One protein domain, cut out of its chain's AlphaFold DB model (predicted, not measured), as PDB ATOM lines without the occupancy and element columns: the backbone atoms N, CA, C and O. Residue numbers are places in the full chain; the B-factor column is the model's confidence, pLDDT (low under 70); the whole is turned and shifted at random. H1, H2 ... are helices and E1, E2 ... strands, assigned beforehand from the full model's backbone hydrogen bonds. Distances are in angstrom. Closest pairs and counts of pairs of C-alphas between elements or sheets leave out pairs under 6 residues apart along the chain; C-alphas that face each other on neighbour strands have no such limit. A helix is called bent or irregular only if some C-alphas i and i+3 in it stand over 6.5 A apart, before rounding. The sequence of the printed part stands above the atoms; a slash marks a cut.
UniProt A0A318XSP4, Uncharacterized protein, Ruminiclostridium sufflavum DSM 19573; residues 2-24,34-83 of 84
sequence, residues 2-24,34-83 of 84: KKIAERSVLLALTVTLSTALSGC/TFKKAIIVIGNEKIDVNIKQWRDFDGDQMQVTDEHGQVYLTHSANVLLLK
ATOM      1  N   LYS A   2     154.269 157.973 210.006       58.75
ATOM      2  CA  LYS A   2     153.013 158.288 209.272       58.75
ATOM      3  C   LYS A   2     152.634 159.781 209.244       58.75
ATOM      4  O   LYS A   2     152.488 160.339 208.169       58.75
ATOM      5  N   LYS A   3     152.626 160.455 210.402       56.75
ATOM      6  CA  LYS A   3     152.304 161.897 210.512       56.75
ATOM      7  C   LYS A   3     153.252 162.831 209.742       56.75
ATOM      8  O   LYS A   3     152.868 163.943 209.401       56.75
ATOM      9  N   ILE A   4     154.502 162.414 209.517       67.25
ATOM     10  CA  ILE A   4     155.487 163.197 208.753       67.25
ATOM     11  C   ILE A   4     155.220 162.999 207.260       67.25
ATOM     12  O   ILE A   4     155.125 163.984 206.542       67.25
ATOM     13  N   ALA A   5     154.979 161.758 206.825       68.25
ATOM     14  CA  ALA A   5     154.600 161.451 205.448       68.25
ATOM     15  C   ALA A   5     153.285 162.140 205.033       68.25
ATOM     16  O   ALA A   5     153.219 162.715 203.956       68.25
ATOM     17  N   GLU A   6     152.270 162.173 205.902       68.12
ATOM     18  CA  GLU A   6     150.998 162.874 205.648       68.12
ATOM     19  C   GLU A   6     151.190 164.388 205.463       68.12
ATOM     20  O   GLU A   6     150.617 164.986 204.555       68.12
ATOM     21  N   ARG A   7     152.046 165.011 206.285       74.31
ATOM     22  CA  ARG A   7     152.390 166.436 206.161       74.31
ATOM     23  C   ARG A   7     153.198 166.720 204.897       74.31
ATOM     24  O   ARG A   7     152.953 167.730 204.248       74.31
ATOM     25  N   SER A   8     154.119 165.831 204.531       68.69
ATOM     26  CA  SER A   8     154.892 165.928 203.290       68.69
ATOM     27  C   SER A   8     154.008 165.784 202.050       68.69
ATOM     28  O   SER A   8     154.186 166.532 201.094       68.69
ATOM     29  N   VAL A   9     153.022 164.883 202.077       79.06
ATOM     30  CA  VAL A   9     152.040 164.712 200.993       79.06
ATOM     31  C   VAL A   9     151.142 165.942 200.870       79.06
ATOM     32  O   VAL A   9     150.929 166.431 199.763       79.06
ATOM     33  N   LEU A  10     150.670 166.491 201.991       78.19
ATOM     34  CA  LEU A  10     149.850 167.703 201.986       78.19
ATOM     35  C   LEU A  10     150.622 168.913 201.435       78.19
ATOM     36  O   LEU A  10     150.063 169.700 200.677       78.19
ATOM     37  N   LEU A  11     151.907 169.033 201.782       78.38
ATOM     38  CA  LEU A  11     152.778 170.106 201.300       78.38
ATOM     39  C   LEU A  11     153.106 169.960 199.807       78.38
ATOM     40  O   LEU A  11     153.133 170.947 199.079       78.38
ATOM     41  N   ALA A  12     153.318 168.731 199.329       78.69
ATOM     42  CA  ALA A  12     153.516 168.476 197.905       78.69
ATOM     43  C   ALA A  12     152.256 168.828 197.094       78.69
ATOM     44  O   ALA A  12     152.352 169.435 196.026       78.69
ATOM     45  N   LEU A  13     151.070 168.520 197.624       78.31
ATOM     46  CA  LEU A  13     149.799 168.813 196.961       78.31
ATOM     47  C   LEU A  13     149.544 170.324 196.844       78.31
ATOM     48  O   LEU A  13     149.138 170.796 195.783       78.31
ATOM     49  N   THR A  14     149.825 171.096 197.899       74.75
ATOM     50  CA  THR A  14     149.633 172.555 197.884       74.75
ATOM     51  C   THR A  14     150.624 173.277 196.977       74.75
ATOM     52  O   THR A  14     150.223 174.221 196.301       74.75
ATOM     53  N   VAL A  15     151.882 172.826 196.900       77.12
ATOM     54  CA  VAL A  15     152.884 173.386 195.969       77.12
ATOM     55  C   VAL A  15     152.515 173.095 194.513       77.12
ATOM     56  O   VAL A  15     152.603 173.974 193.661       77.12
ATOM     57  N   THR A  16     152.040 171.884 194.223       68.75
ATOM     58  CA  THR A  16     151.638 171.518 192.857       68.75
ATOM     59  C   THR A  16     150.420 172.334 192.407       68.75
ATOM     60  O   THR A  16     150.387 172.850 191.288       68.75
ATOM     61  N   LEU A  17     149.443 172.530 193.301       69.88
ATOM     62  CA  LEU A  17     148.239 173.306 193.007       69.88
ATOM     63  C   LEU A  17     148.539 174.804 192.834       69.88
ATOM     64  O   LEU A  17     147.992 175.435 191.935       69.88
ATOM     65  N   SER A  18     149.454 175.382 193.618       65.69
ATOM     66  CA  SER A  18     149.832 176.794 193.464       65.69
ATOM     67  C   SER A  18     150.617 177.065 192.174       65.69
ATOM     68  O   SER A  18     150.422 178.118 191.566       65.69
ATOM     69  N   THR A  19     151.417 176.109 191.684       64.31
ATOM     70  CA  THR A  19     152.047 176.200 190.349       64.31
ATOM     71  C   THR A  19     151.060 176.029 189.193       64.31
ATOM     72  O   THR A  19     151.261 176.602 188.127       64.31
ATOM     73  N   ALA A  20     149.962 175.295 189.406       61.16
ATOM     74  CA  ALA A  20     148.905 175.139 188.410       61.16
ATOM     75  C   ALA A  20     148.030 176.402 188.275       61.16
ATOM     76  O   ALA A  20     147.554 176.695 187.182       61.16
ATOM     77  N   LEU A  21     147.851 177.174 189.356       59.50
ATOM     78  CA  LEU A  21     147.089 178.434 189.346       59.50
ATOM     79  C   LEU A  21     147.924 179.688 189.024       59.50
ATOM     80  O   LEU A  21     147.350 180.749 188.800       59.50
ATOM     81  N   SER A  22     149.257 179.600 189.001       60.31
ATOM     82  CA  SER A  22     150.147 180.731 188.664       60.31
ATOM     83  C   SER A  22     150.513 180.806 187.176       60.31
ATOM     84  O   SER A  22     151.247 181.702 186.761       60.31
ATOM     85  N   GLY A  23     149.958 179.914 186.349       50.75
ATOM     86  CA  GLY A  23     149.951 180.090 184.903       50.75
ATOM     87  C   GLY A  23     149.088 181.292 184.529       50.75
ATOM     88  O   GLY A  23     147.884 181.287 184.767       50.75
ATOM     89  N   CYS A  24     149.697 182.324 183.943       48.22
ATOM     90  CA  CYS A  24     148.989 183.443 183.328       48.22
ATOM     91  C   CYS A  24     147.922 182.939 182.342       48.22
ATOM     92  O   CYS A  24     148.226 182.583 181.207       48.22
ATOM     93  N   THR A  34     131.188 176.142 171.711       72.62
ATOM     94  CA  THR A  34     132.041 176.253 170.535       72.62
ATOM     95  C   THR A  34     131.178 176.255 169.282       72.62
ATOM     96  O   THR A  34     130.473 175.293 168.961       72.62
ATOM     97  N   PHE A  35     131.203 177.377 168.569       87.69
ATOM     98  CA  PHE A  35     130.645 177.468 167.231       87.69
ATOM     99  C   PHE A  35     131.398 176.495 166.324       87.69
ATOM    100  O   PHE A  35     132.625 176.505 166.270       87.69
ATOM    101  N   LYS A  36     130.654 175.630 165.634       90.81
ATOM    102  CA  LYS A  36     131.225 174.569 164.786       90.81
ATOM    103  C   LYS A  36     131.285 174.969 163.320       90.81
ATOM    104  O   LYS A  36     131.952 174.306 162.530       90.81
ATOM    105  N   LYS A  37     130.551 176.017 162.939       94.25
ATOM    106  CA  LYS A  37     130.461 176.494 161.561       94.25
ATOM    107  C   LYS A  37     130.492 178.011 161.493       94.25
ATOM    108  O   LYS A  37     129.894 178.665 162.345       94.25
ATOM    109  N   ALA A  38     131.159 178.539 160.475       95.38
ATOM    110  CA  ALA A  38     131.130 179.944 160.096       95.38
ATOM    111  C   ALA A  38     130.657 180.059 158.649       95.38
ATOM    112  O   ALA A  38     130.997 179.219 157.818       95.38
ATOM    113  N   ILE A  39     129.920 181.124 158.355       97.25
ATOM    114  CA  ILE A  39     129.716 181.602 156.990       97.25
ATOM    115  C   ILE A  39     130.386 182.965 156.908       97.25
ATOM    116  O   ILE A  39     130.003 183.878 157.640       97.25
ATOM    117  N   ILE A  40     131.389 183.091 156.043       97.06
ATOM    118  CA  ILE A  40     132.091 184.350 155.795       97.06
ATOM    119  C   ILE A  40     131.578 184.924 154.478       97.06
ATOM    120  O   ILE A  40     131.613 184.241 153.456       97.06
ATOM    121  N   VAL A  41     131.092 186.165 154.497       97.44
ATOM    122  CA  VAL A  41     130.547 186.855 153.320       97.44
ATOM    123  C   VAL A  41     131.463 188.013 152.940       97.44
ATOM    124  O   VAL A  41     131.641 188.944 153.719       97.44
ATOM    125  N   ILE A  42     132.047 187.963 151.742       93.56
ATOM    126  CA  ILE A  42     132.929 189.016 151.217       93.56
ATOM    127  C   ILE A  42     132.419 189.411 149.833       93.56
ATOM    128  O   ILE A  42     132.544 188.662 148.865       93.56
ATOM    129  N   GLY A  43     131.806 190.592 149.736       91.94
ATOM    130  CA  GLY A  43     131.133 191.020 148.510       91.94
ATOM    131  C   GLY A  43     130.030 190.034 148.115       91.94
ATOM    132  O   GLY A  43     129.077 189.837 148.866       91.94
ATOM    133  N   ASN A  44     130.174 189.403 146.948       94.44
ATOM    134  CA  ASN A  44     129.227 188.405 146.439       94.44
ATOM    135  C   ASN A  44     129.633 186.957 146.762       94.44
ATOM    136  O   ASN A  44     128.909 186.027 146.403       94.44
ATOM    137  N   GLU A  45     130.776 186.751 147.414       95.50
ATOM    138  CA  GLU A  45     131.285 185.425 147.748       95.50
ATOM    139  C   GLU A  45     130.846 185.000 149.149       95.50
ATOM    140  O   GLU A  45     130.773 185.806 150.082       95.50
ATOM    141  N   LYS A  46     130.559 183.703 149.287       97.00
ATOM    142  CA  LYS A  46     130.254 183.055 150.562       97.00
ATOM    143  C   LYS A  46     131.204 181.891 150.765       97.00
ATOM    144  O   LYS A  46     131.352 181.057 149.875       97.00
ATOM    145  N   ILE A  47     131.809 181.836 151.943       96.75
ATOM    146  CA  ILE A  47     132.745 180.789 152.336       96.75
ATOM    147  C   ILE A  47     132.157 180.076 153.549       96.75
ATOM    148  O   ILE A  47     132.078 180.646 154.640       96.75
ATOM    149  N   ASP A  48     131.725 178.835 153.348       96.88
ATOM    150  CA  ASP A  48     131.270 177.946 154.413       96.88
ATOM    151  C   ASP A  48     132.470 177.245 155.050       96.88
ATOM    152  O   ASP A  48     133.222 176.539 154.378       96.88
ATOM    153  N   VAL A  49     132.640 177.415 156.359       95.25
ATOM    154  CA  VAL A  49     133.812 176.926 157.088       95.25
ATOM    155  C   VAL A  49     133.378 176.043 158.250       95.25
ATOM    156  O   VAL A  49     132.597 176.467 159.104       95.25
ATOM    157  N   ASN A  50     133.915 174.824 158.324       95.25
ATOM    158  CA  ASN A  50     133.896 174.037 159.556       95.25
ATOM    159  C   ASN A  50     135.006 174.561 160.475       95.25
ATOM    160  O   ASN A  50     136.186 174.538 160.125       95.25
ATOM    161  N   ILE A  51     134.621 175.081 161.637       92.56
ATOM    162  CA  ILE A  51     135.521 175.826 162.517       92.56
ATOM    163  C   ILE A  51     136.263 174.864 163.439       92.56
ATOM    164  O   ILE A  51     135.644 174.075 164.153       92.56
ATOM    165  N   LYS A  52     137.588 175.011 163.500       91.44
ATOM    166  CA  LYS A  52     138.414 174.443 164.571       91.44
ATOM    167  C   LYS A  52     138.542 175.398 165.748       91.44
ATOM    168  O   LYS A  52     138.456 174.982 166.897       91.44
ATOM    169  N   GLN A  53     138.771 176.673 165.449       90.56
ATOM    170  CA  GLN A  53     138.844 177.752 166.429       90.56
ATOM    171  C   GLN A  53     138.459 179.075 165.769       90.56
ATOM    172  O   GLN A  53     138.650 179.268 164.568       90.56
ATOM    173  N   TRP A  54     137.966 180.006 166.568       92.94
ATOM    174  CA  TRP A  54     137.788 181.394 166.173       92.94
ATOM    175  C   TRP A  54     138.297 182.290 167.302       92.94
ATOM    176  O   TRP A  54     138.439 181.842 168.441       92.94
ATOM    177  N   ARG A  55     138.635 183.530 166.967       91.19
ATOM    178  CA  ARG A  55     139.102 184.537 167.918       91.19
ATOM    179  C   ARG A  55     138.683 185.918 167.441       91.19
ATOM    180  O   ARG A  55     138.832 186.224 166.260       91.19
ATOM    181  N   ASP A  56     138.197 186.736 168.353       91.12
ATOM    182  CA  ASP A  56     138.049 188.175 168.188       91.12
ATOM    183  C   ASP A  56     139.293 188.915 168.705       91.12
ATOM    184  O   ASP A  56     140.057 188.420 169.537       91.12
ATOM    185  N   PHE A  57     139.533 190.093 168.147       89.69
ATOM    186  CA  PHE A  57     140.594 190.998 168.575       89.69
ATOM    187  C   PHE A  57     139.989 192.360 168.903       89.69
ATOM    188  O   PHE A  57     138.846 192.628 168.538       89.69
ATOM    189  N   ASP A  58     140.765 193.226 169.559       88.25
ATOM    190  CA  ASP A  58     140.337 194.597 169.838       88.25
ATOM    191  C   ASP A  58     139.860 195.297 168.552       88.25
ATOM    192  O   ASP A  58     140.562 195.329 167.537       88.25
ATOM    193  N   GLY A  59     138.652 195.865 168.609       90.06
ATOM    194  CA  GLY A  59     137.942 196.413 167.452       90.06
ATOM    195  C   GLY A  59     136.966 195.409 166.829       90.06
ATOM    196  O   GLY A  59     136.439 194.534 167.505       90.06
ATOM    197  N   ASP A  60     136.711 195.553 165.527       93.00
ATOM    198  CA  ASP A  60     135.757 194.717 164.784       93.00
ATOM    199  C   ASP A  60     136.442 193.591 163.992       93.00
ATOM    200  O   ASP A  60     135.944 193.140 162.961       93.00
ATOM    201  N   GLN A  61     137.615 193.134 164.427       95.38
ATOM    202  CA  GLN A  61     138.393 192.128 163.709       95.38
ATOM    203  C   GLN A  61     138.135 190.722 164.252       95.38
ATOM    204  O   GLN A  61     138.171 190.475 165.456       95.38
ATOM    205  N   MET A  62     137.944 189.772 163.338       94.56
ATOM    206  CA  MET A  62     137.668 188.379 163.654       94.56
ATOM    207  C   MET A  62     138.544 187.439 162.826       94.56
ATOM    208  O   MET A  62     138.675 187.590 161.609       94.56
ATOM    209  N   GLN A  63     139.122 186.443 163.493       95.75
ATOM    210  CA  GLN A  63     139.853 185.348 162.871       95.75
ATOM    211  C   GLN A  63     139.082 184.041 163.012       95.75
ATOM    212  O   GLN A  63     138.702 183.642 164.112       95.75
ATOM    213  N   VAL A  64     138.933 183.329 161.902       95.19
ATOM    214  CA  VAL A  64     138.406 181.965 161.856       95.19
ATOM    215  C   VAL A  64     139.518 181.050 161.360       95.19
ATOM    216  O   VAL A  64     140.189 181.353 160.378       95.19
ATOM    217  N   THR A  65     139.742 179.932 162.042       95.69
ATOM    218  CA  THR A  65     140.631 178.868 161.574       95.69
ATOM    219  C   THR A  65     139.814 177.611 161.346       95.69
ATOM    220  O   THR A  65     139.087 177.160 162.238       95.69
ATOM    221  N   ASP A  66     139.943 177.046 160.153       94.31
ATOM    222  CA  ASP A  66     139.235 175.826 159.796       94.31
ATOM    223  C   ASP A  66     139.908 174.561 160.359       94.31
ATOM    224  O   ASP A  66     140.971 174.598 160.991       94.31
ATOM    225  N   GLU A  67     139.261 173.417 160.154       92.75
ATOM    226  CA  GLU A  67     139.768 172.103 160.568       92.75
ATOM    227  C   GLU A  67     141.080 171.683 159.885       92.75
ATOM    228  O   GLU A  67     141.842 170.901 160.460       92.75
ATOM    229  N   HIS A  68     141.391 172.261 158.725       93.88
ATOM    230  CA  HIS A  68     142.606 172.008 157.950       93.88
ATOM    231  C   HIS A  68     143.759 172.966 158.291       93.88
ATOM    232  O   HIS A  68     144.890 172.750 157.859       93.88
ATOM    233  N   GLY A  69     143.504 173.986 159.114       91.19
ATOM    234  CA  GLY A  69     144.486 174.983 159.530       91.19
ATOM    235  C   GLY A  69     144.546 176.226 158.641       91.19
ATOM    236  O   GLY A  69     145.410 177.072 158.876       91.19
ATOM    237  N   GLN A  70     143.648 176.384 157.666       96.50
ATOM    238  CA  GLN A  70     143.523 177.630 156.915       96.50
ATOM    239  C   GLN A  70     142.959 178.727 157.820       96.50
ATOM    240  O   GLN A  70     142.042 178.503 158.613       96.50
ATOM    241  N   VAL A  71     143.525 179.927 157.700       96.00
ATOM    242  CA  VAL A  71     143.198 181.079 158.542       96.00
ATOM    243  C   VAL A  71     142.533 182.159 157.701       96.00
ATOM    244  O   VAL A  71     143.070 182.583 156.680       96.00
ATOM    245  N   TYR A  72     141.386 182.632 158.172       95.75
ATOM    246  CA  TYR A  72     140.613 183.717 157.587       95.75
ATOM    247  C   TYR A  72     140.590 184.873 158.575       95.75
ATOM    248  O   TYR A  72     140.189 184.686 159.721       95.75
ATOM    249  N   LEU A  73     141.010 186.056 158.137       95.94
ATOM    250  CA  LEU A  73     140.982 187.278 158.932       95.94
ATOM    251  C   LEU A  73     140.055 188.277 158.253       95.94
ATOM    252  O   LEU A  73     140.236 188.586 157.077       95.94
ATOM    253  N   THR A  74     139.040 188.746 158.966       95.88
ATOM    254  CA  THR A  74     137.983 189.577 158.385       95.88
ATOM    255  C   THR A  74     137.348 190.481 159.439       95.88
ATOM    256  O   THR A  74     137.702 190.432 160.615       95.88
ATOM    257  N   HIS A  75     136.421 191.325 159.004       95.81
ATOM    258  CA  HIS A  75     135.586 192.131 159.883       95.81
ATOM    259  C   HIS A  75     134.464 191.270 160.488       95.81
ATOM    260  O   HIS A  75     133.887 190.435 159.792       95.81
ATOM    261  N   SER A  76     134.109 191.485 161.754       94.62
ATOM    262  CA  SER A  76     133.079 190.738 162.494       94.62
ATOM    263  C   SER A  76     131.725 190.739 161.771       94.62
ATOM    264  O   SER A  76     131.081 189.701 161.650       94.62
ATOM    265  N   ALA A  77     131.347 191.878 161.182       95.75
ATOM    266  CA  ALA A  77     130.137 192.035 160.362       95.75
ATOM    267  C   ALA A  77     130.048 191.091 159.142       95.75
ATOM    268  O   ALA A  77     128.959 190.879 158.612       95.75
ATOM    269  N   ASN A  78     131.171 190.519 158.700       97.06
ATOM    270  CA  ASN A  78     131.218 189.588 157.574       97.06
ATOM    271  C   ASN A  78     131.078 188.122 158.007       97.06
ATOM    272  O   ASN A  78     131.082 187.245 157.144       97.06
ATOM    273  N   VAL A  79     131.009 187.827 159.311       96.38
ATOM    274  CA  VAL A  79     131.054 186.458 159.839       96.38
ATOM    275  C   VAL A  79     129.766 186.115 160.569       96.38
ATOM    276  O   VAL A  79     129.393 186.749 161.551       96.38
ATOM    277  N   LEU A  80     129.123 185.033 160.139       95.69
ATOM    278  CA  LEU A  80     128.041 184.400 160.880       95.69
ATOM    279  C   LEU A  80     128.551 183.123 161.548       95.69
ATOM    280  O   LEU A  80     128.831 182.139 160.864       95.69
ATOM    281  N   LEU A  81     128.633 183.121 162.879       94.19
ATOM    282  CA  LEU A  81     128.966 181.934 163.663       94.19
ATOM    283  C   LEU A  81     127.711 181.122 164.005       94.19
ATOM    284  O   LEU A  81     126.719 181.647 164.510       94.19
ATOM    285  N   LEU A  82     127.761 179.816 163.751       92.31
ATOM    286  CA  LEU A  82     126.642 178.892 163.906       92.31
ATOM    287  C   LEU A  82     126.972 177.812 164.938       92.31
ATOM    288  O   LEU A  82     127.963 177.077 164.839       92.31
ATOM    289  N   LYS A  83     126.093 177.701 165.930       83.56
ATOM    290  CA  LYS A  83     126.114 176.654 166.947       83.56
ATOM    291  C   LYS A  83     125.101 175.587 166.538       83.56
ATOM    292  O   LYS A  83     123.926 175.899 166.371       83.56
TER     293      LYS A  83
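AT A GLANCE: This is residues 2 to 24 and 34 to 83 of the 84 residues of an uncharacterized protein of Ruminiclostridium sufflavum DSM 19573 (UniProt A0A318XSP4). A long helix, H1, sticks out from a small compact body: one sheet folded back on itself, E4 and E3 facing E1 and E5, with bent E2 as hinge. The 73 printed residues have one named helix and five named strands, along the chain H1 E1 E2 E3 E4 E5; across the sheet the strands run E4 E3 E2 E1 E5, all antiparallel, and the class is mixed, helices and strands. The whole is extended, radius of gyration of the C-alphas 22.2 A, spanning 73 by 24 by 20 A.

HOW THE PARTS SIT: H1, residues 2 to 21, has every O i to N i+4 pair within hydrogen-bond range and is not on the sheet. E1, residues 37 to 42, and E2, residues 45 to 56, form a hairpin, with N 40 and O 47 2.9 A apart. E2 bends by 109 degrees at residue 52. Its hairpin with E3, residues 61 to 66, has N 63 and O 55 at 2.8 A. E4, residues 71 to 75, forms a hairpin with E3, N 64 and O 72 at 2.9 A, ending the meander E1 E2 E3 E4, each strand the antiparallel neighbour of the one before. E5, residues 79 to 82, is antiparallel to E1, N 39 and O 80 at 2.9 A.

IN THESE COORDINATES: H1 runs 28.9 A from C-alpha 2 at (153.013, 158.288, 209.272). E2 measures 21.7 A; E5 ends at C-alpha 82, (126.642, 178.892, 163.906).

THE WHOLE: Residues 25 to 33 are not printed, a 22.4 A gap between C-alphas 24 and 34. Residues 2 to 6, 8 and 16 to 24 have pLDDT under 70.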